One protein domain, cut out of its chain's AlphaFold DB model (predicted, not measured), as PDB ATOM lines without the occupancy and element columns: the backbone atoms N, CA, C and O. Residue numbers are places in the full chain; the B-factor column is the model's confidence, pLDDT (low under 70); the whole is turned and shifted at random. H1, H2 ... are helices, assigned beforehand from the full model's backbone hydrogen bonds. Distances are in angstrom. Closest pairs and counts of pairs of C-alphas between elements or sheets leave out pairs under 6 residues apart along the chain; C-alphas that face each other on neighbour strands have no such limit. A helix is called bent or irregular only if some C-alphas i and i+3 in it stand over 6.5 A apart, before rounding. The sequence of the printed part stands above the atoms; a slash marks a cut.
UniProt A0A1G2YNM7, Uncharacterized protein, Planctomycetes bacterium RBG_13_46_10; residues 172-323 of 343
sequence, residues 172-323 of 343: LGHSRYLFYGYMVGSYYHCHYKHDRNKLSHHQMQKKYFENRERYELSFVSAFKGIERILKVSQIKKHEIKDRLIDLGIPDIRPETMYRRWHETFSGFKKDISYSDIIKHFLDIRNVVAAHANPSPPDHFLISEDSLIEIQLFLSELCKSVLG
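AT A GLANCE: This is residues 172 to 323 of the 343 residues of an uncharacterized protein of Planctomycetes bacterium RBG_13_46_10 (UniProt A0A1G2YNM7). Two long helices, H3b and H7, run side by side as the core; short H1 packs on both from one side, H6 crosses H3b at a slant on the opposite side, and H5 packs along H7. At one end of the core H3a turns sharply into H3b, H4 packs on residues 275 to 279 of H6, and residues 290 to 295 stick out. The printed part has 152 residues with seven named helices, H1 to H7 in chain order, and no named strand; its class is all helix. It is compact, with a radius of gyration of the C-alphas of 15.2 A, and rounded, spanning 43 by 36 by 29 A.

HOW THE PARTS SIT: The longest helix, H3, residues 201 to 229, was assigned as one helix by its hydrogen bonds but is bent: C-alphas 210 and 213 are 8.6 A apart. Its arms H3a, residues 201 to 210, and H3b, residues 213 to 229, are about perpendicular at 84 degrees. H7, residues 304 to 322, touches H3b at a shallow tilt of 21 degrees, the same way; the closest C-alphas, of Phe 219 and Leu 307, are 5.9 A apart. H1, residues 172 to 177, touches H3b, opposite ways at 17 degrees, a shallow tilt, closest at C-alphas Ser 175 and Ser 218, 4.1 A. H5, residues 257 to 265, touches H7, opposite ways at a shallow tilt of 15 degrees, closest at C-alphas Phe 265 and Asp 305, 5.1 A. H6, residues 274 to 289, touches H3b with residues 281 to 288 alone, at a steep tilt of 42 degrees, closest at C-alphas Val 220 and Arg 285, 6.7 A. H4, residues 240 to 246, touches H6, closest at C-alphas Lys 241 and Ser 275, 5.6 A. H2, residues 186 to 196, touches no helix but is near H7. Every O i to N i+4 pair is within hydrogen-bond range in H1, H3a, H3b, H4, H5, H6 and H7; H2 has 3 of 7, and 4 of 8 O i to N i+3 pairs.

IN THESE COORDINATES: H3b measures 24.5 A and H7 26.7 A from first to last C-alpha, H6 21.9 A. H1 begins at C-alpha 172 (32.847, 56.569, 122.833), and H7 ends at C-alpha 322 (40.109, 55.186, 135.247). H2, 15.7 A, is only just irregular: C-alphas 190 and 193 are 6.53 A apart.

THE WHOLE: The two C-alphas farthest apart, of His 202 and Asp 246, are 43.3 A apart. The printed part has no cut, and the link from H6 to H7 is long, with 14 residues. Mean pLDDT of the printed part is 78.6; 45 residues are under 70, among them 252 to 271 and 289 to 299.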
ATOM      1  N   LEU A 172      32.251  57.786 123.391       92.25
ATOM      2  CA  LEU A 172      32.847  56.569 122.833       92.25
ATOM      3  C   LEU A 172      31.760  55.584 122.386       92.25
ATOM      4  O   LEU A 172      31.793  55.100 121.255       92.25
ATOM      5  N   GLY A 173      30.768  55.342 123.246       88.06
ATOM      6  CA  GLY A 173      29.631  54.479 122.945       88.06
ATOM      7  C   GLY A 173      28.850  54.942 121.716       88.06
ATOM      8  O   GLY A 173      28.598  54.148 120.817       88.06
ATOM      9  N   HIS A 174      28.543  56.238 121.612       88.81
ATOM     10  CA  HIS A 174      27.884  56.805 120.427       88.81
ATOM     11  C   HIS A 174      28.733  56.673 119.154       88.81
ATOM     12  O   HIS A 174      28.195  56.357 118.093       88.81
ATOM     13  N   SER A 175      30.050  56.889 119.252       89.88
ATOM     14  CA  SER A 175      30.975  56.738 118.123       89.88
ATOM     15  C   SER A 175      30.961  55.306 117.579       89.88
ATOM     16  O   SER A 175      30.807  55.099 116.374       89.88
ATOM     17  N   ARG A 176      31.030  54.310 118.468       86.00
ATOM     18  CA  ARG A 176      30.973  52.893 118.088       86.00
ATOM     19  C   ARG A 176      29.598  52.459 117.612       86.00
ATOM     20  O   ARG A 176      29.499  51.727 116.635       86.00
ATOM     21  N   TYR A 177      28.540  52.959 118.249       81.12
ATOM     22  CA  TYR A 177      27.162  52.677 117.856       81.12
ATOM     23  C   TYR A 177      26.918  53.021 116.379       81.12
ATOM     24  O   TYR A 177      26.278  52.254 115.665       81.12
ATOM     25  N   LEU A 178      27.436  54.157 115.891       83.25
ATOM     26  CA  LEU A 178      27.256  54.583 114.494       83.25
ATOM     27  C   LEU A 178      27.849  53.595 113.467       83.25
ATOM     28  O   LEU A 178      27.538  53.696 112.281       83.25
ATOM     29  N   PHE A 179      28.658  52.643 113.937       74.25
ATOM     30  CA  PHE A 179      29.316  51.586 113.171       74.25
ATOM     31  C   PHE A 179      28.934  50.171 113.628       74.25
ATOM     32  O   PHE A 179      29.539  49.189 113.183       74.25
ATOM     33  N   TYR A 180      27.921  50.051 114.491       66.44
ATOM     34  CA  TYR A 180      27.413  48.761 114.936       66.44
ATOM     35  C   TYR A 180      26.926  47.932 113.736       66.44
ATOM     36  O   TYR A 180      26.235  48.445 112.856       66.44
ATOM     37  N   GLY A 181      27.356  46.668 113.660       57.56
ATOM     38  CA  GLY A 181      27.100  45.767 112.525       57.56
ATOM     39  C   GLY A 181      28.031  45.928 111.311       57.56
ATOM     40  O   GLY A 181      27.995  45.084 110.421       57.56
ATOM     41  N   TYR A 182      28.882  46.960 111.270       54.50
ATOM     42  CA  TYR A 182      29.879  47.166 110.205       54.50
ATOM     43  C   TYR A 182      31.319  46.917 110.689       54.50
ATOM     44  O   TYR A 182      32.142  46.430 109.914       54.50
ATOM     45  N   MET A 183      31.637  47.272 111.947       54.53
ATOM     46  CA  MET A 183      33.011  47.311 112.481       54.53
ATOM     47  C   MET A 183      33.071  47.153 114.017       54.53
ATOM     48  O   MET A 183      33.559  48.042 114.715       54.53
ATOM     49  N   VAL A 184      32.555  46.060 114.590       47.09
ATOM     50  CA  VAL A 184      32.625  45.846 116.053       47.09
ATOM     51  C   VAL A 184      33.246  44.492 116.370       47.09
ATOM     52  O   VAL A 184      32.870  43.478 115.789       47.09
ATOM     53  N   GLY A 185      34.217  44.494 117.288       50.88
ATOM     54  CA  GLY A 185      34.828  43.292 117.854       50.88
ATOM     55  C   GLY A 185      36.306  43.097 117.502       50.88
ATOM     56  O   GLY A 185      36.803  43.522 116.458       50.88
ATOM     57  N   SER A 186      37.021  42.401 118.386       51.38
ATOM     58  CA  SER A 186      38.431  42.019 118.212       51.38
ATOM     59  C   SER A 186      38.675  41.182 116.948       51.38
ATOM     60  O   SER A 186      39.725  41.316 116.322       51.38
ATOM     61  N   TYR A 187      37.683  40.383 116.541       50.00
ATOM     62  CA  TYR A 187      37.698  39.588 115.310       50.00
ATOM     63  C   TYR A 187      37.716  40.455 114.043       50.00
ATOM     64  O   TYR A 187      38.387  40.130 113.069       50.00
ATOM     65  N   TYR A 188      37.042  41.606 114.050       60.00
ATOM     66  CA  TYR A 188      37.083  42.507 112.903       60.00
ATOM     67  C   TYR A 188      38.477  43.122 112.744       60.00
ATOM     68  O   TYR A 188      39.022  43.131 111.647       60.00
ATOM     69  N   HIS A 189      39.113  43.562 113.834       59.75
ATOM     70  CA  HIS A 189      40.411  44.243 113.768       59.75
ATOM     71  C   HIS A 189      41.546  43.385 113.177       59.75
ATOM     72  O   HIS A 189      42.421  43.932 112.503       59.75
ATOM     73  N   CYS A 190      41.548  42.063 113.397       60.88
ATOM     74  CA  CYS A 190      42.596  41.186 112.859       60.88
ATOM     75  C   CYS A 190      42.451  40.928 111.348       60.88
ATOM     76  O   CYS A 190      43.462  40.839 110.651       60.88
ATOM     77  N   HIS A 191      41.222  40.878 110.828       64.62
ATOM     78  CA  HIS A 191      40.950  40.694 109.397       64.62
ATOM     79  C   HIS A 191      40.918  42.017 108.624       64.62
ATOM     80  O   HIS A 191      41.376  42.086 107.482       64.62
ATOM     81  N   TYR A 192      40.492  43.092 109.283       71.56
ATOM     82  CA  TYR A 192      40.326  44.415 108.700       71.56
ATOM     83  C   TYR A 192      41.582  44.912 107.987       71.56
ATOM     84  O   TYR A 192      41.504  45.306 106.829       71.56
ATOM     85  N   LYS A 193      42.764  44.833 108.617       67.50
ATOM     86  CA  LYS A 193      44.015  45.310 107.997       67.50
ATOM     87  C   LYS A 193      44.350  44.547 106.712       67.50
ATOM     88  O   LYS A 193      44.857  45.125 105.751       67.50
ATOM     89  N   HIS A 194      44.078  43.243 106.692       70.06
ATOM     90  CA  HIS A 194      44.326  42.407 105.524       70.06
ATOM     91  C   HIS A 194      43.406  42.789 104.361       70.06
ATOM     92  O   HIS A 194      43.884  42.967 103.240       70.06
ATOM     93  N   ASP A 195      42.117  42.976 104.634       71.62
ATOM     94  CA  ASP A 195      41.138  43.392 103.627       71.62
ATOM     95  C   ASP A 195      41.402  44.822 103.154       71.62
ATOM     96  O   ASP A 195      41.362  45.121 101.960       71.62
ATOM     97  N   ARG A 196      41.783  45.697 104.085       72.00
ATOM     98  CA  ARG A 196      42.118  47.096 103.841       72.00
ATOM     99  C   ARG A 196      43.280  47.266 102.870       72.00
ATOM    100  O   ARG A 196      43.190  48.110 101.979       72.00
ATOM    101  N   ASN A 197      44.325  46.449 103.007       73.94
ATOM    102  CA  ASN A 197      45.493  46.456 102.122       73.94
ATOM    103  C   ASN A 197      45.174  46.004 100.685       73.94
ATOM    104  O   ASN A 197      45.964  46.257  99.781       73.94
ATOM    105  N   LYS A 198      44.033  45.338 100.465       79.00
ATOM    106  CA  LYS A 198      43.576  44.911  99.134       79.00
ATOM    107  C   LYS A 198      42.677  45.941  98.446       79.00
ATOM    108  O   LYS A 198      42.369  45.774  97.268       79.00
ATOM    109  N   LEU A 199      42.238  46.982  99.154       78.44
ATOM    110  CA  LEU A 199      41.367  48.014  98.595       78.44
ATOM    111  C   LEU A 199      42.181  49.062  97.832       78.44
ATOM    112  O   LEU A 199      43.116  49.663  98.360       78.44
ATOM    113  N   SER A 200      41.769  49.334  96.596       83.81
ATOM    114  CA  SER A 200      42.278  50.462  95.811       83.81
ATOM    115  C   SER A 200      41.827  51.804  96.399       83.81
ATOM    116  O   SER A 200      40.792  51.888  97.064       83.81
ATOM    117  N   HIS A 201      42.559  52.879  96.099       80.44
ATOM    118  CA  HIS A 201      42.207  54.243  96.520       80.44
ATOM    119  C   HIS A 201      40.768  54.630  96.144       80.44
ATOM    120  O   HIS A 201      40.015  55.143  96.967       80.44
ATOM    121  N   HIS A 202      40.351  54.286  94.923       83.31
ATOM    122  CA  HIS A 202      38.990  54.515  94.445       83.31
ATOM    123  C   HIS A 202      37.935  53.792  95.300       83.31
ATOM    124  O   HIS A 202      36.898  54.366  95.623       83.31
ATOM    125  N   GLN A 203      38.189  52.543  95.711       83.88
ATOM    126  CA  GLN A 203      37.263  51.806  96.580       83.88
ATOM    127  C   GLN A 203      37.159  52.426  97.979       83.88
ATOM    128  O   GLN A 203      36.069  52.441  98.548       83.88
ATOM    129  N   MET A 204      38.257  52.966  98.521       77.94
ATOM    130  CA  MET A 204      38.230  53.687  99.800       77.94
ATOM    131  C   MET A 204      37.397  54.965  99.710       77.94
ATOM    132  O   MET A 204      36.539  55.200 100.558       77.94
ATOM    133  N   GLN A 205      37.622  55.772  98.668       79.62
ATOM    134  CA  GLN A 205      36.870  57.007  98.448       79.62
ATOM    135  C   GLN A 205      35.384  56.711  98.239       79.62
ATOM    136  O   GLN A 205      34.541  57.356  98.858       79.62
ATOM    137  N   LYS A 206      35.051  55.689  97.440       84.88
ATOM    138  CA  LYS A 206      33.667  55.235  97.264       84.88
ATOM    139  C   LYS A 206      33.013  54.891  98.607       84.88
ATOM    140  O   LYS A 206      31.960  55.442  98.912       84.88
ATOM    141  N   LYS A 207      33.659  54.054  99.432       81.44
ATOM    142  CA  LYS A 207      33.167  53.704 100.777       81.44
ATOM    143  C   LYS A 207      32.934  54.937 101.651       81.44
ATOM    144  O   LYS A 207      31.907  55.006 102.326       81.44
ATOM    145  N   TYR A 208      33.873  55.887 101.638       81.94
ATOM    146  CA  TYR A 208      33.741  57.142 102.373       81.94
ATOM    147  C   TYR A 208      32.502  57.913 101.925       81.94
ATOM    148  O   TYR A 208      31.674  58.249 102.762       81.94
ATOM    149  N   PHE A 209      32.325  58.154 100.623       83.00
ATOM    150  CA  PHE A 209      31.172  58.908 100.128       83.00
ATOM    151  C   PHE A 209      29.839  58.206 100.416       83.00
ATOM    152  O   PHE A 209      28.874  58.875 100.774       83.00
ATOM    153  N   GLU A 210      29.795  56.874 100.337       84.81
ATOM    154  CA  GLU A 210      28.608  56.078 100.679       84.81
ATOM    155  C   GLU A 210      28.244  56.143 102.171       84.81
ATOM    156  O   GLU A 210      27.080  55.981 102.526       84.81
ATOM    157  N   ASN A 211      29.218  56.389 103.055       84.12
ATOM    158  CA  ASN A 211      29.033  56.350 104.510       84.12
ATOM    159  C   ASN A 211      29.407  57.662 105.212       84.12
ATOM    160  O   ASN A 211      29.579  57.686 106.435       84.12
ATOM    161  N   ARG A 212      29.519  58.755 104.454       85.12
ATOM    162  CA  ARG A 212      30.137  60.013 104.887       85.12
ATOM    163  C   ARG A 212      29.580  60.523 106.209       85.12
ATOM    164  O   ARG A 212      30.340  60.777 107.136       85.12
ATOM    165  N   GLU A 213      28.258  60.613 106.318       86.00
ATOM    166  CA  GLU A 213      27.591  61.112 107.525       86.00
ATOM    167  C   GLU A 213      27.928  60.266 108.757       86.00
ATOM    168  O   GLU A 213      28.213  60.802 109.825       86.00
ATOM    169  N   ARG A 214      27.956  58.935 108.617       86.31
ATOM    170  CA  ARG A 214      28.294  58.034 109.728       86.31
ATOM    171  C   ARG A 214      29.737  58.242 110.168       86.31
ATOM    172  O   ARG A 214      29.994  58.323 111.368       86.31
ATOM    173  N   TYR A 215      30.651  58.362 109.206       87.19
ATOM    174  CA  TYR A 215      32.077  58.564 109.448       87.19
ATOM    175  C   TYR A 215      32.314  59.893 110.168       87.19
ATOM    176  O   TYR A 215      32.905  59.918 111.246       87.19
ATOM    177  N   GLU A 216      31.778  60.988 109.635       87.75
ATOM    178  CA  GLU A 216      31.922  62.318 110.226       87.75
ATOM    179  C   GLU A 216      31.303  62.391 111.634       87.75
ATOM    180  O   GLU A 216      31.968  62.830 112.575       87.75
ATOM    181  N   LEU A 217      30.073  61.895 111.829       89.81
ATOM    182  CA  LEU A 217      29.407  61.911 113.139       89.81
ATOM    183  C   LEU A 217      30.133  61.046 114.177       89.81
ATOM    184  O   LEU A 217      30.245  61.438 115.341       89.81
ATOM    185  N   SER A 218      30.648  59.883 113.774       90.06
ATOM    186  CA  SER A 218      31.384  58.995 114.675       90.06
ATOM    187  C   SER A 218      32.719  59.587 115.094       90.06
ATOM    188  O   SER A 218      33.037  59.569 116.289       90.06
ATOM    189  N   PHE A 219      33.457  60.166 114.146       91.38
ATOM    190  CA  PHE A 219      34.713  60.848 114.424       91.38
ATOM    191  C   PHE A 219      34.490  62.029 115.369       91.38
ATOM    192  O   PHE A 219      35.157  62.143 116.396       91.38
ATOM    193  N   VAL A 220      33.501  62.882 115.073       92.44
ATOM    194  CA  VAL A 220      33.158  64.032 115.920       92.44
ATOM    195  C   VAL A 220      32.725  63.577 117.313       92.44
ATOM    196  O   VAL A 220      33.134  64.195 118.295       92.44
ATOM    197  N   SER A 221      31.954  62.491 117.431       93.50
ATOM    198  CA  SER A 221      31.575  61.944 118.737       93.50
ATOM    199  C   SER A 221      32.797  61.489 119.535       93.50
ATOM    200  O   SER A 221      32.945  61.895 120.686       93.50
ATOM    201  N   ALA A 222      33.713  60.717 118.941       94.25
ATOM    202  CA  ALA A 222      34.943  60.304 119.621       94.25
ATOM    203  C   ALA A 222      35.813  61.512 120.005       94.25
ATOM    204  O   ALA A 222      36.285  61.605 121.137       94.25
ATOM    205  N   PHE A 223      35.950  62.494 119.112       95.12
ATOM    206  CA  PHE A 223      36.690  63.718 119.404       95.12
ATOM    207  C   PHE A 223      36.071  64.498 120.571       95.12
ATOM    208  O   PHE A 223      36.785  64.930 121.472       95.12
ATOM    209  N   LYS A 224      34.735  64.611 120.625       95.62
ATOM    210  CA  LYS A 224      34.035  65.185 121.784       95.62
ATOM    211  C   LYS A 224      34.343  64.429 123.071       95.62
ATOM    212  O   LYS A 224      34.527  65.071 124.100       95.62
ATOM    213  N   GLY A 225      34.467  63.104 123.025       96.12
ATOM    214  CA  GLY A 225      34.912  62.315 124.175       96.12
ATOM    215  C   GLY A 225      36.298  62.725 124.687       96.12
ATOM    216  O   GLY A 225      36.480  62.872 125.894       96.12
ATOM    217  N   ILE A 226      37.243  63.006 123.784       95.75
ATOM    218  CA  ILE A 226      38.584  63.505 124.140       95.75
ATOM    219  C   ILE A 226      38.481  64.880 124.816       95.75
ATOM    220  O   ILE A 226      39.098  65.099 125.857       95.75
ATOM    221  N   GLU A 227      37.657  65.792 124.285       96.12
ATOM    222  CA  GLU A 227      37.420  67.107 124.908       96.12
ATOM    223  C   GLU A 227      36.878  66.970 126.342       96.12
ATOM    224  O   GLU A 227      37.309  67.701 127.238       96.12
ATOM    225  N   ARG A 228      35.998  65.985 126.591       95.94
ATOM    226  CA  ARG A 228      35.487  65.688 127.940       95.94
ATOM    227  C   ARG A 228      36.570  65.191 128.882       95.94
ATOM    228  O   ARG A 228      36.634  65.705 129.996       95.94
ATOM    229  N   ILE A 229      37.439  64.278 128.446       94.88
ATOM    230  CA  ILE A 229      38.588  63.828 129.250       94.88
ATOM    231  C   ILE A 229      39.496  65.005 129.616       94.88
ATOM    232  O   ILE A 229      39.853  65.163 130.781       94.88
ATOM    233  N   LEU A 230      39.795  65.873 128.648       93.62
ATOM    234  CA  LEU A 230      40.607  67.075 128.857       93.62
ATOM    235  C   LEU A 230      39.882  68.194 129.624       93.62
ATOM    236  O   LEU A 230      40.479  69.238 129.883       93.62
ATOM    237  N   LYS A 231      38.612  67.990 130.000       93.50
ATOM    238  CA  LYS A 231      37.762  68.942 130.733       93.50
ATOM    239  C   LYS A 231      37.631  70.300 130.033       93.50
ATOM    240  O   LYS A 231      37.580  71.343 130.682       93.50
ATOM    241  N   VAL A 232      37.546  70.288 128.703       93.44
ATOM    242  CA  VAL A 232      37.367  71.487 127.873       93.44
ATOM    243  C   VAL A 232      36.129  71.362 126.987       93.44
ATOM    244  O   VAL A 232      35.710  70.271 126.618       93.44
ATOM    245  N   SER A 233      35.525  72.496 126.630       89.00
ATOM    246  CA  SER A 233      34.419  72.537 125.662       89.00
ATOM    247  C   SER A 233      34.903  72.480 124.210       89.00
ATOM    248  O   SER A 233      34.175  72.005 123.334       89.00
ATOM    249  N   GLN A 234      36.111  72.995 123.969       91.25
ATOM    250  CA  GLN A 234      36.793  73.002 122.686       91.25
ATOM    251  C   GLN A 234      38.307  72.996 122.901       91.25
ATOM    252  O   GLN A 234      38.840  73.865 123.594       91.25
ATOM    253  N   ILE A 235      39.011  72.045 122.287       90.62
ATOM    254  CA  ILE A 235      40.476  71.980 122.372       90.62
ATOM    255  C   ILE A 235      41.114  73.096 121.538       90.62
ATOM    256  O   ILE A 235      40.783  73.284 120.365       90.62
ATOM    257  N   LYS A 236      42.104  73.785 122.119       91.06
ATOM    258  CA  LYS A 236      43.032  74.663 121.394       91.06
ATOM    259  C   LYS A 236      44.416  74.024 121.335       91.06
ATOM    260  O   LYS A 236      44.912  73.543 122.348       91.06
ATOM    261  N   LYS A 237      45.069  74.078 120.165       91.00
ATOM    262  CA  LYS A 237      46.357  73.400 119.901       91.00
ATOM    263  C   LYS A 237      47.436  73.649 120.962       91.00
ATOM    264  O   LYS A 237      48.157  72.720 121.308       91.00
ATOM    265  N   HIS A 238      47.558  74.885 121.446       90.44
ATOM    266  CA  HIS A 238      48.601  75.269 122.401       90.44
ATOM    267  C   HIS A 238      48.330  74.781 123.831       90.44
ATOM    268  O   HIS A 238      49.275  74.652 124.593       90.44
ATOM    269  N   GLU A 239      47.079  74.465 124.184       91.75
ATOM    270  CA  GLU A 239      46.700  74.049 125.545       91.75
ATOM    271  C   GLU A 239      46.822  72.525 125.754       91.75
ATOM    272  O   GLU A 239      46.792  72.053 126.884       91.75
ATOM    273  N   ILE A 240      46.946  71.727 124.683       88.50
ATOM    274  CA  ILE A 240      46.839  70.254 124.746       88.50
ATOM    275  C   ILE A 240      47.855  69.637 125.711       88.50
ATOM    276  O   ILE A 240      47.502  68.772 126.510       88.50
ATOM    277  N   LYS A 241      49.119  70.063 125.621       87.88
ATOM    278  CA  LYS A 241      50.206  69.480 126.415       87.88
ATOM    279  C   LYS A 241      49.995  69.732 127.907       87.88
ATOM    280  O   LYS A 241      50.093  68.795 128.691       87.88
ATOM    281  N   ASP A 242      49.645  70.962 128.266       88.50
ATOM    282  CA  ASP A 242      49.416  71.362 129.655       88.50
ATOM    283  C   ASP A 242      48.243  70.576 130.257       88.50
ATOM    284  O   ASP A 242      48.359  70.021 131.345       88.50
ATOM    285  N   ARG A 243      47.155  70.392 129.494       89.94
ATOM    286  CA  ARG A 243      45.999  69.589 129.934       89.94
ATOM    287  C   ARG A 243      46.344  68.123 130.196       89.94
ATOM    288  O   ARG A 243      45.808  67.537 131.130       89.94
ATOM    289  N   LEU A 244      47.197  67.515 129.371       87.19
ATOM    290  CA  LEU A 244      47.631  66.128 129.575       87.19
ATOM    291  C   LEU A 244      48.498  65.989 130.836       87.19
ATOM    292  O   LEU A 244      48.319  65.033 131.592       87.19
ATOM    293  N   ILE A 245      49.379  66.963 131.084       86.38
ATOM    294  CA  ILE A 245      50.217  67.024 132.292       86.38
ATOM    295  C   ILE A 245      49.344  67.168 133.543       86.38
ATOM    296  O   ILE A 245      49.530  66.412 134.496       86.38
ATOM    297  N   ASP A 246      48.356  68.066 133.523       86.12
ATOM    298  CA  ASP A 246      47.430  68.291 134.644       86.12
ATOM    299  C   ASP A 246      46.632  67.034 135.024       86.12
ATOM    300  O   ASP A 246      46.247  66.851 136.180       86.12
ATOM    301  N   LEU A 247      46.363  66.157 134.054       84.00
ATOM    302  CA  LEU A 247      45.672  64.886 134.275       84.00
ATOM    303  C   LEU A 247      46.604  63.766 134.758       84.00
ATOM    304  O   LEU A 247      46.119  62.682 135.073       84.00
ATOM    305  N   GLY A 248      47.919  63.999 134.801       82.06
ATOM    306  CA  GLY A 248      48.907  62.982 135.157       82.06
ATOM    307  C   GLY A 248      48.970  61.820 134.162       82.06
ATOM    308  O   GLY A 248      49.438  60.740 134.521       82.06
ATOM    309  N   ILE A 249      48.486  62.015 132.930       77.31
ATOM    310  CA  ILE A 249      48.492  60.977 131.898       77.31
ATOM    311  C   ILE A 249      49.907  60.922 131.307       77.31
ATOM    312  O   ILE A 249      50.338  61.895 130.682       77.31
ATOM    313  N   PRO A 250      50.658  59.821 131.504       69.12
ATOM    314  CA  PRO A 250      51.981  59.689 130.915       69.12
ATOM    315  C   PRO A 250      51.873  59.609 129.389       69.12
ATOM    316  O   PRO A 250      50.889  59.103 128.852       69.12
ATOM    317  N   ASP A 251      52.900  60.094 128.693       70.00
ATOM    318  CA  ASP A 251      52.968  59.997 127.233       70.00
ATOM    319  C   ASP A 251      53.095  58.531 126.762       70.00
ATOM    320  O   ASP A 251      53.384  57.637 127.570       70.00
ATOM    321  N   ILE A 252      52.886  58.275 125.462       67.06
ATOM    322  CA  ILE A 252      52.863  56.916 124.886       67.06
ATOM    323  C   ILE A 252      54.123  56.151 125.272       67.06
ATOM    324  O   ILE A 252      55.224  56.449 124.806       67.06
ATOM    325  N   ARG A 253      53.956  55.092 126.071       63.06
ATOM    326  CA  ARG A 253      55.050  54.152 126.317       63.06
ATOM    327  C   ARG A 253      55.212  53.208 125.119       63.06
ATOM    328  O   ARG A 253      54.200  52.760 124.563       63.06
ATOM    329  N   PRO A 254      56.458  52.832 124.769       54.06
ATOM    330  CA  PRO A 254      56.778  51.932 123.659       54.06
ATOM    331  C   PRO A 254      56.012  50.604 123.644       54.06
ATOM    332  O   PRO A 254      55.842  50.002 122.586       54.06
ATOM    333  N   GLU A 255      55.576  50.149 124.816       58.25
ATOM    334  CA  GLU A 255      55.022  48.818 125.075       58.25
ATOM    335  C   GLU A 255      53.485  48.780 125.077       58.25
ATOM    336  O   GLU A 255      52.892  47.714 125.242       58.25
ATOM    337  N   THR A 256      52.814  49.925 124.919       63.75
ATOM    338  CA  THR A 256      51.348  49.993 125.025       63.75
ATOM    339  C   THR A 256      50.655  49.306 123.847       63.75
ATOM    340  O   THR A 256      51.090  49.392 122.695       63.75
ATOM    341  N   MET A 257      49.517  48.658 124.122       63.72
ATOM    342  CA  MET A 257      48.634  48.126 123.073       63.72
ATOM    343  C   MET A 257      48.183  49.230 122.112       63.72
ATOM    344  O   MET A 257      48.079  48.986 120.910       63.72
ATOM    345  N   TYR A 258      48.008  50.453 122.619       66.75
ATOM    346  CA  TYR A 258      47.696  51.602 121.789       66.75
ATOM    347  C   TYR A 258      48.784  51.911 120.756       66.75
ATOM    348  O   TYR A 258      48.437  52.101 119.595       66.75
ATOM    349  N   ARG A 259      50.083  51.886 121.098       68.50
ATOM    350  CA  ARG A 259      51.148  52.114 120.101       68.50
ATOM    351  C   ARG A 259      51.072  51.115 118.947       68.50
ATOM    352  O   ARG A 259      51.163  51.514 117.792       68.50
ATOM    353  N   ARG A 260      50.818  49.835 119.241       61.41
ATOM    354  CA  ARG A 260      50.649  48.790 118.211       61.41
ATOM    355  C   ARG A 260      49.458  49.069 117.293       61.41
ATOM    356  O   ARG A 260      49.520  48.786 116.095       61.41
ATOM    357  N   TRP A 261      48.374  49.615 117.842       68.25
ATOM    358  CA  TRP A 261      47.217  50.044 117.061       68.25
ATOM    359  C   TRP A 261      47.510  51.308 116.256       68.25
ATOM    360  O   TRP A 261      47.246  51.323 115.062       68.25
ATOM    361  N   HIS A 262      48.127  52.322 116.857       67.50
ATOM    362  CA  HIS A 262      48.535  53.543 116.174       67.50
ATOM    363  C   HIS A 262      49.466  53.240 114.992       67.50
ATOM    364  O   HIS A 262      49.177  53.649 113.873       67.50
ATOM    365  N   GLU A 263      50.512  52.431 115.179       63.66
ATOM    366  CA  GLU A 263      51.388  51.965 114.090       63.66
ATOM    367  C   GLU A 263      50.617  51.189 113.011       63.66
ATOM    368  O   GLU A 263      50.985  51.181 111.834       63.66
ATOM    369  N   THR A 264      49.543  50.508 113.409       59.53
ATOM    370  CA  THR A 264      48.720  49.709 112.506       59.53
ATOM    371  C   THR A 264      47.772  50.544 111.658       59.53
ATOM    372  O   THR A 264      47.639  50.224 110.478       59.53
ATOM    373  N   PHE A 265      47.146  51.571 112.231       64.50
ATOM    374  CA  PHE A 265      46.066  52.327 111.593       64.50
ATOM    375  C   PHE A 265      46.511  53.689 111.052       64.50
ATOM    376  O   PHE A 265      46.032  54.108 110.005       64.50
ATOM    377  N   SER A 266      47.477  54.350 111.693       64.31
ATOM    378  CA  SER A 266      47.970  55.659 111.244       64.31
ATOM    379  C   SER A 266      49.018  55.554 110.126       64.31
ATOM    380  O   SER A 266      49.258  56.509 109.391       64.31
ATOM    381  N   GLY A 267      49.694  54.401 110.012       58.97
ATOM    382  CA  GLY A 267      50.827  54.199 109.102       58.97
ATOM    383  C   GLY A 267      52.130  54.893 109.531       58.97
ATOM    384  O   GLY A 267      53.153  54.732 108.857       58.97
ATOM    385  N   PHE A 268      52.142  55.624 110.652       62.28
ATOM    386  CA  PHE A 268      53.337  56.266 111.197       62.28
ATOM    387  C   PHE A 268      54.125  55.304 112.104       62.28
ATOM    388  O   PHE A 268      53.571  54.652 112.981       62.28
ATOM    389  N   LYS A 269      55.448  55.224 111.894       57.97
ATOM    390  CA  LYS A 269      56.380  54.353 112.651       57.97
ATOM    391  C   LYS A 269      57.307  55.115 113.614       57.97
ATOM    392  O   LYS A 269      58.344  54.589 114.007       57.97
ATOM    393  N   LYS A 270      57.017  56.387 113.903       61.47
ATOM    394  CA  LYS A 270      57.873  57.250 114.740       61.47
ATOM    395  C   LYS A 270      57.316  57.359 116.155       61.47
ATOM    396  O   LYS A 270      56.119  57.182 116.356       61.47
ATOM    397  N   ASP A 271      58.185  57.697 117.105       65.25
ATOM    398  CA  ASP A 271      57.759  58.110 118.441       65.25
ATOM    399  C   ASP A 271      56.870  59.351 118.315       65.25
ATOM    400  O   ASP A 271      57.291  60.391 117.802       65.25
ATOM    401  N   ILE A 272      55.612  59.196 118.713       74.31
ATOM    402  CA  ILE A 272      54.557  60.200 118.610       74.31
ATOM    403  C   ILE A 272      53.986  60.402 120.011       74.31
ATOM    404  O   ILE A 272      53.763  59.431 120.732       74.31
ATOM    405  N   SER A 273      53.761  61.661 120.391       80.31
ATOM    406  CA  SER A 273      53.150  62.000 121.677       80.31
ATOM    407  C   SER A 273      51.620  61.983 121.606       80.31
ATOM    408  O   SER A 273      51.035  62.265 120.555       80.31
ATOM    409  N   TYR A 274      50.943  61.777 122.742       84.44
ATOM    410  CA  TYR A 274      49.491  62.001 122.859       84.44
ATOM    411  C   TYR A 274      49.087  63.405 122.404       84.44
ATOM    412  O   TYR A 274      48.051  63.583 121.763       84.44
ATOM    413  N   SER A 275      49.924  64.406 122.684       86.69
ATOM    414  CA  SER A 275      49.686  65.776 122.235       86.69
ATOM    415  C   SER A 275      49.627  65.868 120.707       86.69
ATOM    416  O   SER A 275      48.760  66.555 120.166       86.69
ATOM    417  N   ASP A 276      50.527  65.187 120.001       85.25
ATOM    418  CA  ASP A 276      50.597  65.266 118.540       85.25
ATOM    419  C   ASP A 276      49.453  64.503 117.866       85.25
ATOM    420  O   ASP A 276      48.899  64.990 116.882       85.25
ATOM    421  N   ILE A 277      49.007  63.396 118.461       86.31
ATOM    422  CA  ILE A 277      47.810  62.662 118.018       86.31
ATOM    423  C   ILE A 277      46.559  63.525 118.163       86.31
ATOM    424  O   ILE A 277      45.774  63.657 117.225       86.31
ATOM    425  N   ILE A 278      46.383  64.188 119.310       89.56
ATOM    426  CA  ILE A 278      45.230  65.072 119.528       89.56
ATOM    427  C   ILE A 278      45.261  66.253 118.551       89.56
ATOM    428  O   ILE A 278      44.212  66.628 118.024       89.56
ATOM    429  N   LYS A 279      46.438  66.828 118.262       89.31
ATOM    430  CA  LYS A 279      46.579  67.875 117.232       89.31
ATOM    431  C   LYS A 279      46.187  67.357 115.851       89.31
ATOM    432  O   LYS A 279      45.472  68.059 115.143       89.31
ATOM    433  N   HIS A 280      46.614  66.146 115.493       86.88
ATOM    434  CA  HIS A 280      46.254  65.518 114.226       86.88
ATOM    435  C   HIS A 280      44.735  65.322 114.103       86.88
ATOM    436  O   HIS A 280      44.133  65.765 113.124       86.88
ATOM    437  N   PHE A 281      44.083  64.768 115.129       90.50
ATOM    438  CA  PHE A 281      42.626  64.631 115.132       90.50
ATOM    439  C   PHE A 281      41.895  65.975 115.129       90.50
ATOM    440  O   PHE A 281      40.843  66.097 114.502       90.50
ATOM    441  N   LEU A 282      42.443  66.998 115.792       90.62
ATOM    442  CA  LEU A 282      41.893  68.351 115.755       90.62
ATOM    443  C   LEU A 282      41.953  68.938 114.338       90.62
ATOM    444  O   LEU A 282      41.009  69.611 113.926       90.62
ATOM    445  N   ASP A 283      43.023  68.669 113.591       87.25
ATOM    446  CA  ASP A 283      43.153  69.105 112.200       87.25
ATOM    447  C   ASP A 283      42.125  68.421 111.296       87.25
ATOM    448  O   ASP A 283      41.400  69.120 110.587       87.25
ATOM    449  N   ILE A 284      41.949  67.100 111.418       86.44
ATOM    450  CA  ILE A 284      40.869  66.371 110.727       86.44
ATOM    451  C   ILE A 284      39.500  66.967 111.095       86.44
ATOM    452  O   ILE A 284      38.716  67.330 110.217       86.44
ATOM    453  N   ARG A 285      39.217  67.141 112.395       86.88
ATOM    454  CA  ARG A 285      37.942  67.686 112.885       86.88
ATOM    455  C   ARG A 285      37.665  69.085 112.342       86.88
ATOM    456  O   ARG A 285      36.522  69.371 112.002       86.88
ATOM    457  N   ASN A 286      38.666  69.959 112.277       84.56
ATOM    458  CA  ASN A 286      38.496  71.322 111.770       84.56
ATOM    459  C   ASN A 286      38.236  71.346 110.261       84.56
ATOM    460  O   ASN A 286      37.435  72.158 109.804       84.56
ATOM    461  N   VAL A 287      38.858  70.443 109.498       78.38
ATOM    462  CA  VAL A 287      38.596  70.298 108.057       78.38
ATOM    463  C   VAL A 287      37.179  69.778 107.806       78.38
ATOM    464  O   VAL A 287      36.483  70.307 106.943       78.38
ATOM    465  N   VAL A 288      36.719  68.805 108.595       72.31
ATOM    466  CA  VAL A 288      35.357  68.245 108.509       72.31
ATOM    467  C   VAL A 288      34.300  69.266 108.947       72.31
ATOM    468  O   VAL A 288      33.335  69.521 108.228       72.31
ATOM    469  N   ALA A 289      34.506  69.918 110.096       67.25
ATOM    470  CA  ALA A 289      33.595  70.926 110.645       67.25
ATOM    471  C   ALA A 289      33.527  72.208 109.807       67.25
ATOM    472  O   ALA A 289      32.613  73.009 109.994       67.25
ATOM    473  N   ALA A 290      34.460  72.412 108.873       58.81
ATOM    474  CA  ALA A 290      34.370  73.518 107.940       58.81
ATOM    475  C   ALA A 290      33.114  73.442 107.054       58.81
ATOM    476  O   ALA A 290      32.832  74.457 106.432       58.81
ATOM    477  N   HIS A 291      32.379  72.307 106.997       52.81
ATOM    478  CA  HIS A 291      31.063  72.051 106.352       52.81
ATOM    479  C   HIS A 291      30.873  72.539 104.895       52.81
ATOM    480  O   HIS A 291      29.863  72.248 104.261       52.81
ATOM    481  N   ALA A 292      31.860  73.231 104.340       49.00
ATOM    482  CA  ALA A 292      31.806  74.038 103.135       49.00
ATOM    483  C   ALA A 292      33.082  73.876 102.305       49.00
ATOM    484  O   ALA A 292      33.271  74.614 101.343       49.00
ATOM    485  N   ASN A 293      33.964  72.930 102.653       57.28
ATOM    486  CA  ASN A 293      35.015  72.522 101.735       57.28
ATOM    487  C   ASN A 293      34.460  71.410 100.826       57.28
ATOM    488  O   ASN A 293      34.325  70.275 101.287       57.28
ATOM    489  N   PRO A 294      34.108  71.703  99.560       59.47
ATOM    490  CA  PRO A 294      33.623  70.692  98.621       59.47
ATOM    491  C   PRO A 294      34.721  69.698  98.210       59.47
ATOM    492  O   PRO A 294      34.432  68.701  97.552       59.47
ATOM    493  N   SER A 295      35.981  69.955  98.570       65.56
ATOM    494  CA  SER A 295      37.130  69.116  98.226       65.56
ATOM    495  C   SER A 295      38.161  69.134  99.363       65.56
ATOM    496  O   SER A 295      39.225  69.745  99.228       65.56
ATOM    497  N   PRO A 296      37.856  68.516 100.523       66.81
ATOM    498  CA  PRO A 296      38.859  68.335 101.565       66.81
ATOM    499  C   PRO A 296      40.055  67.555 100.992       66.81
ATOM    500  O   PRO A 296      39.845  66.631 100.205       66.81
ATOM    501  N   PRO A 297      41.302  67.910 101.351       69.19
ATOM    502  CA  PRO A 297      42.466  67.138 100.928       69.19
ATOM    503  C   PRO A 297      42.313  65.662 101.313       69.19
ATOM    504  O   PRO A 297      41.871  65.372 102.424       69.19
ATOM    505  N   ASP A 298      42.730  64.739 100.438       68.31
ATOM    506  CA  ASP A 298      42.517  63.293 100.629       68.31
ATOM    507  C   ASP A 298      43.044  62.766 101.980       68.31
ATOM    508  O   ASP A 298      42.445  61.881 102.580       68.31
ATOM    509  N   HIS A 299      44.127  63.347 102.510       69.50
ATOM    510  CA  HIS A 299      44.712  62.963 103.802       69.50
ATOM    511  C   HIS A 299      43.904  63.411 105.035       69.50
ATOM    512  O   HIS A 299      44.234  63.015 106.150       69.50
ATOM    513  N   PHE A 300      42.870  64.238 104.854       72.88
ATOM    514  CA  PHE A 300      41.916  64.627 105.898       72.88
ATOM    515  C   PHE A 300      40.546  63.962 105.728       72.88
ATOM    516  O   PHE A 300      39.650  64.208 106.540       72.88
ATOM    517  N   LEU A 301      40.362  63.132 104.695       75.56
ATOM    518  CA  LEU A 301      39.172  62.298 104.590       75.56
ATOM    519  C   LEU A 301      39.169  61.310 105.753       75.56
ATOM    520  O   LEU A 301      40.122  60.556 105.947       75.56
ATOM    521  N   ILE A 302      38.080  61.310 106.520       82.44
ATOM    522  CA  ILE A 302      37.896  60.321 107.577       82.44
ATOM    523  C   ILE A 302      37.801  58.956 106.900       82.44
ATOM    524  O   ILE A 302      36.921  58.716 106.081       82.44
ATOM    525  N   SER A 303      38.713  58.060 107.237       79.62
ATOM    526  CA  SER A 303      38.686  56.661 106.827       79.62
ATOM    527  C   SER A 303      38.243  55.772 107.987       79.62
ATOM    528  O   SER A 303      38.291  56.171 109.153       79.62
ATOM    529  N   GLU A 304      37.877  54.531 107.672       79.62
ATOM    530  CA  GLU A 304      37.684  53.469 108.667       79.62
ATOM    531  C   GLU A 304      38.915  53.337 109.598       79.62
ATOM    532  O   GLU A 304      38.742  53.187 110.806       79.62
ATOM    533  N   ASP A 305      40.141  53.503 109.077       79.31
ATOM    534  CA  ASP A 305      41.381  53.477 109.871       79.31
ATOM    535  C   ASP A 305      41.403  54.603 110.916       79.31
ATOM    536  O   ASP A 305      41.603  54.351 112.103       79.31
ATOM    537  N   SER A 306      41.126  55.842 110.490       81.88
ATOM    538  CA  SER A 306      41.123  57.014 111.378       81.88
ATOM    539  C   SER A 306      40.034  56.940 112.455       81.88
ATOM    540  O   SER A 306      40.213  57.445 113.565       81.88
ATOM    541  N   LEU A 307      38.913  56.275 112.152       86.56
ATOM    542  CA  LEU A 307      37.816  56.043 113.090       86.56
ATOM    543  C   LEU A 307      38.178  55.014 114.152       86.56
ATOM    544  O   LEU A 307      37.974  55.265 115.340       86.56
ATOM    545  N   ILE A 308      38.740  53.876 113.735       83.19
ATOM    546  CA  ILE A 308      39.251  52.876 114.672       83.19
ATOM    547  C   ILE A 308      40.314  53.527 115.560       83.19
ATOM    548  O   ILE A 308      40.272  53.390 116.783       83.19
ATOM    549  N   GLU A 309      41.229  54.293 114.968       85.19
ATOM    550  CA  GLU A 309      42.315  54.941 115.695       85.19
ATOM    551  C   GLU A 309      41.806  55.908 116.772       85.19
ATOM    552  O   GLU A 309      42.217  55.792 117.929       85.19
ATOM    553  N   ILE A 310      40.884  56.822 116.442       90.00
ATOM    554  CA  ILE A 310      40.361  57.786 117.421       90.00
ATOM    555  C   ILE A 310      39.523  57.108 118.515       90.00
ATOM    556  O   ILE A 310      39.579  57.515 119.677       90.00
ATOM    557  N   GLN A 311      38.779  56.044 118.194       89.88
ATOM    558  CA  GLN A 311      38.006  55.278 119.179       89.88
ATOM    559  C   GLN A 311      38.912  54.512 120.150       89.88
ATOM    560  O   GLN A 311      38.653  54.481 121.359       89.88
ATOM    561  N   LEU A 312      39.978  53.891 119.637       86.25
ATOM    562  CA  LEU A 312      40.984  53.213 120.454       86.25
ATOM    563  C   LEU A 312      41.763  54.218 121.303       86.25
ATOM    564  O   LEU A 312      41.987  53.963 122.484       86.25
ATOM    565  N   PHE A 313      42.093  55.382 120.743       88.94
ATOM    566  CA  PHE A 313      42.755  56.460 121.468       88.94
ATOM    567  C   PHE A 313      41.899  56.994 122.619       88.94
ATOM    568  O   PHE A 313      42.367  57.098 123.749       88.94
ATOM    569  N   LEU A 314      40.614  57.265 122.372       92.75
ATOM    570  CA  LEU A 314      39.690  57.667 123.431       92.75
ATOM    571  C   LEU A 314      39.562  56.582 124.509       92.75
ATOM    572  O   LEU A 314      39.538  56.897 125.697       92.75
ATOM    573  N   SER A 315      39.516  55.307 124.116       90.62
ATOM    574  CA  SER A 315      39.482  54.190 125.070       90.62
ATOM    575  C   SER A 315      40.728  54.161 125.956       90.62
ATOM    576  O   SER A 315      40.612  53.955 127.161       90.62
ATOM    577  N   GLU A 316      41.904  54.399 125.378       88.56
ATOM    578  CA  GLU A 316      43.179  54.466 126.098       88.56
ATOM    579  C   GLU A 316      43.209  55.625 127.104       88.56
ATOM    580  O   GLU A 316      43.575  55.439 128.268       88.56
ATOM    581  N   LEU A 317      42.754  56.814 126.695       90.44
ATOM    582  CA  LEU A 317      42.636  57.963 127.593       90.44
ATOM    583  C   LEU A 317      41.659  57.684 128.742       90.44
ATOM    584  O   LEU A 317      41.969  57.963 129.899       90.44
ATOM    585  N   CYS A 318      40.502  57.085 128.444       92.56
ATOM    586  CA  CYS A 318      39.541  56.670 129.464       92.56
ATOM    587  C   CYS A 318      40.156  55.661 130.446       92.56
ATOM    588  O   CYS A 318      39.965  55.819 131.649       92.56
ATOM    589  N   LYS A 319      40.923  54.667 129.969       89.75
ATOM    590  CA  LYS A 319      41.633  53.696 130.827       89.75
ATOM    591  C   LYS A 319      42.681  54.369 131.707       89.75
ATOM    592  O   LYS A 319      42.775  54.050 132.885       89.75
ATOM    593  N   SER A 320      43.413  55.334 131.159       87.81
ATOM    594  CA  SER A 320      44.431  56.086 131.899       87.81
ATOM    595  C   SER A 320      43.822  56.915 133.033       87.81
ATOM    596  O   SER A 320      44.372  56.951 134.128       87.81
ATOM    597  N   VAL A 321      42.658  57.532 132.802       89.81
ATOM    598  CA  VAL A 321      41.915  58.274 133.837       89.81
ATOM    599  C   VAL A 321      41.241  57.340 134.845       89.81
ATOM    600  O   VAL A 321      41.145  57.682 136.021       89.81
ATOM    601  N   LEU A 322      40.750  56.185 134.393       89.69
ATOM    602  CA  LEU A 322      40.109  55.186 135.247       89.69
ATOM    603  C   LEU A 322      41.107  54.517 136.203       89.69
ATOM    604  O   LEU A 322      40.757  54.225 137.344       89.69
ATOM    605  N   GLY A 323      42.345  54.312 135.748       84.81
ATOM    606  CA  GLY A 323      43.384  53.621 136.501       84.81
ATOM    607  C   GLY A 323      43.150  52.110 136.591       84.81
ATOM    608  O   GLY A 323      42.339  51.530 135.867       84.81
TER     609      GLY A 323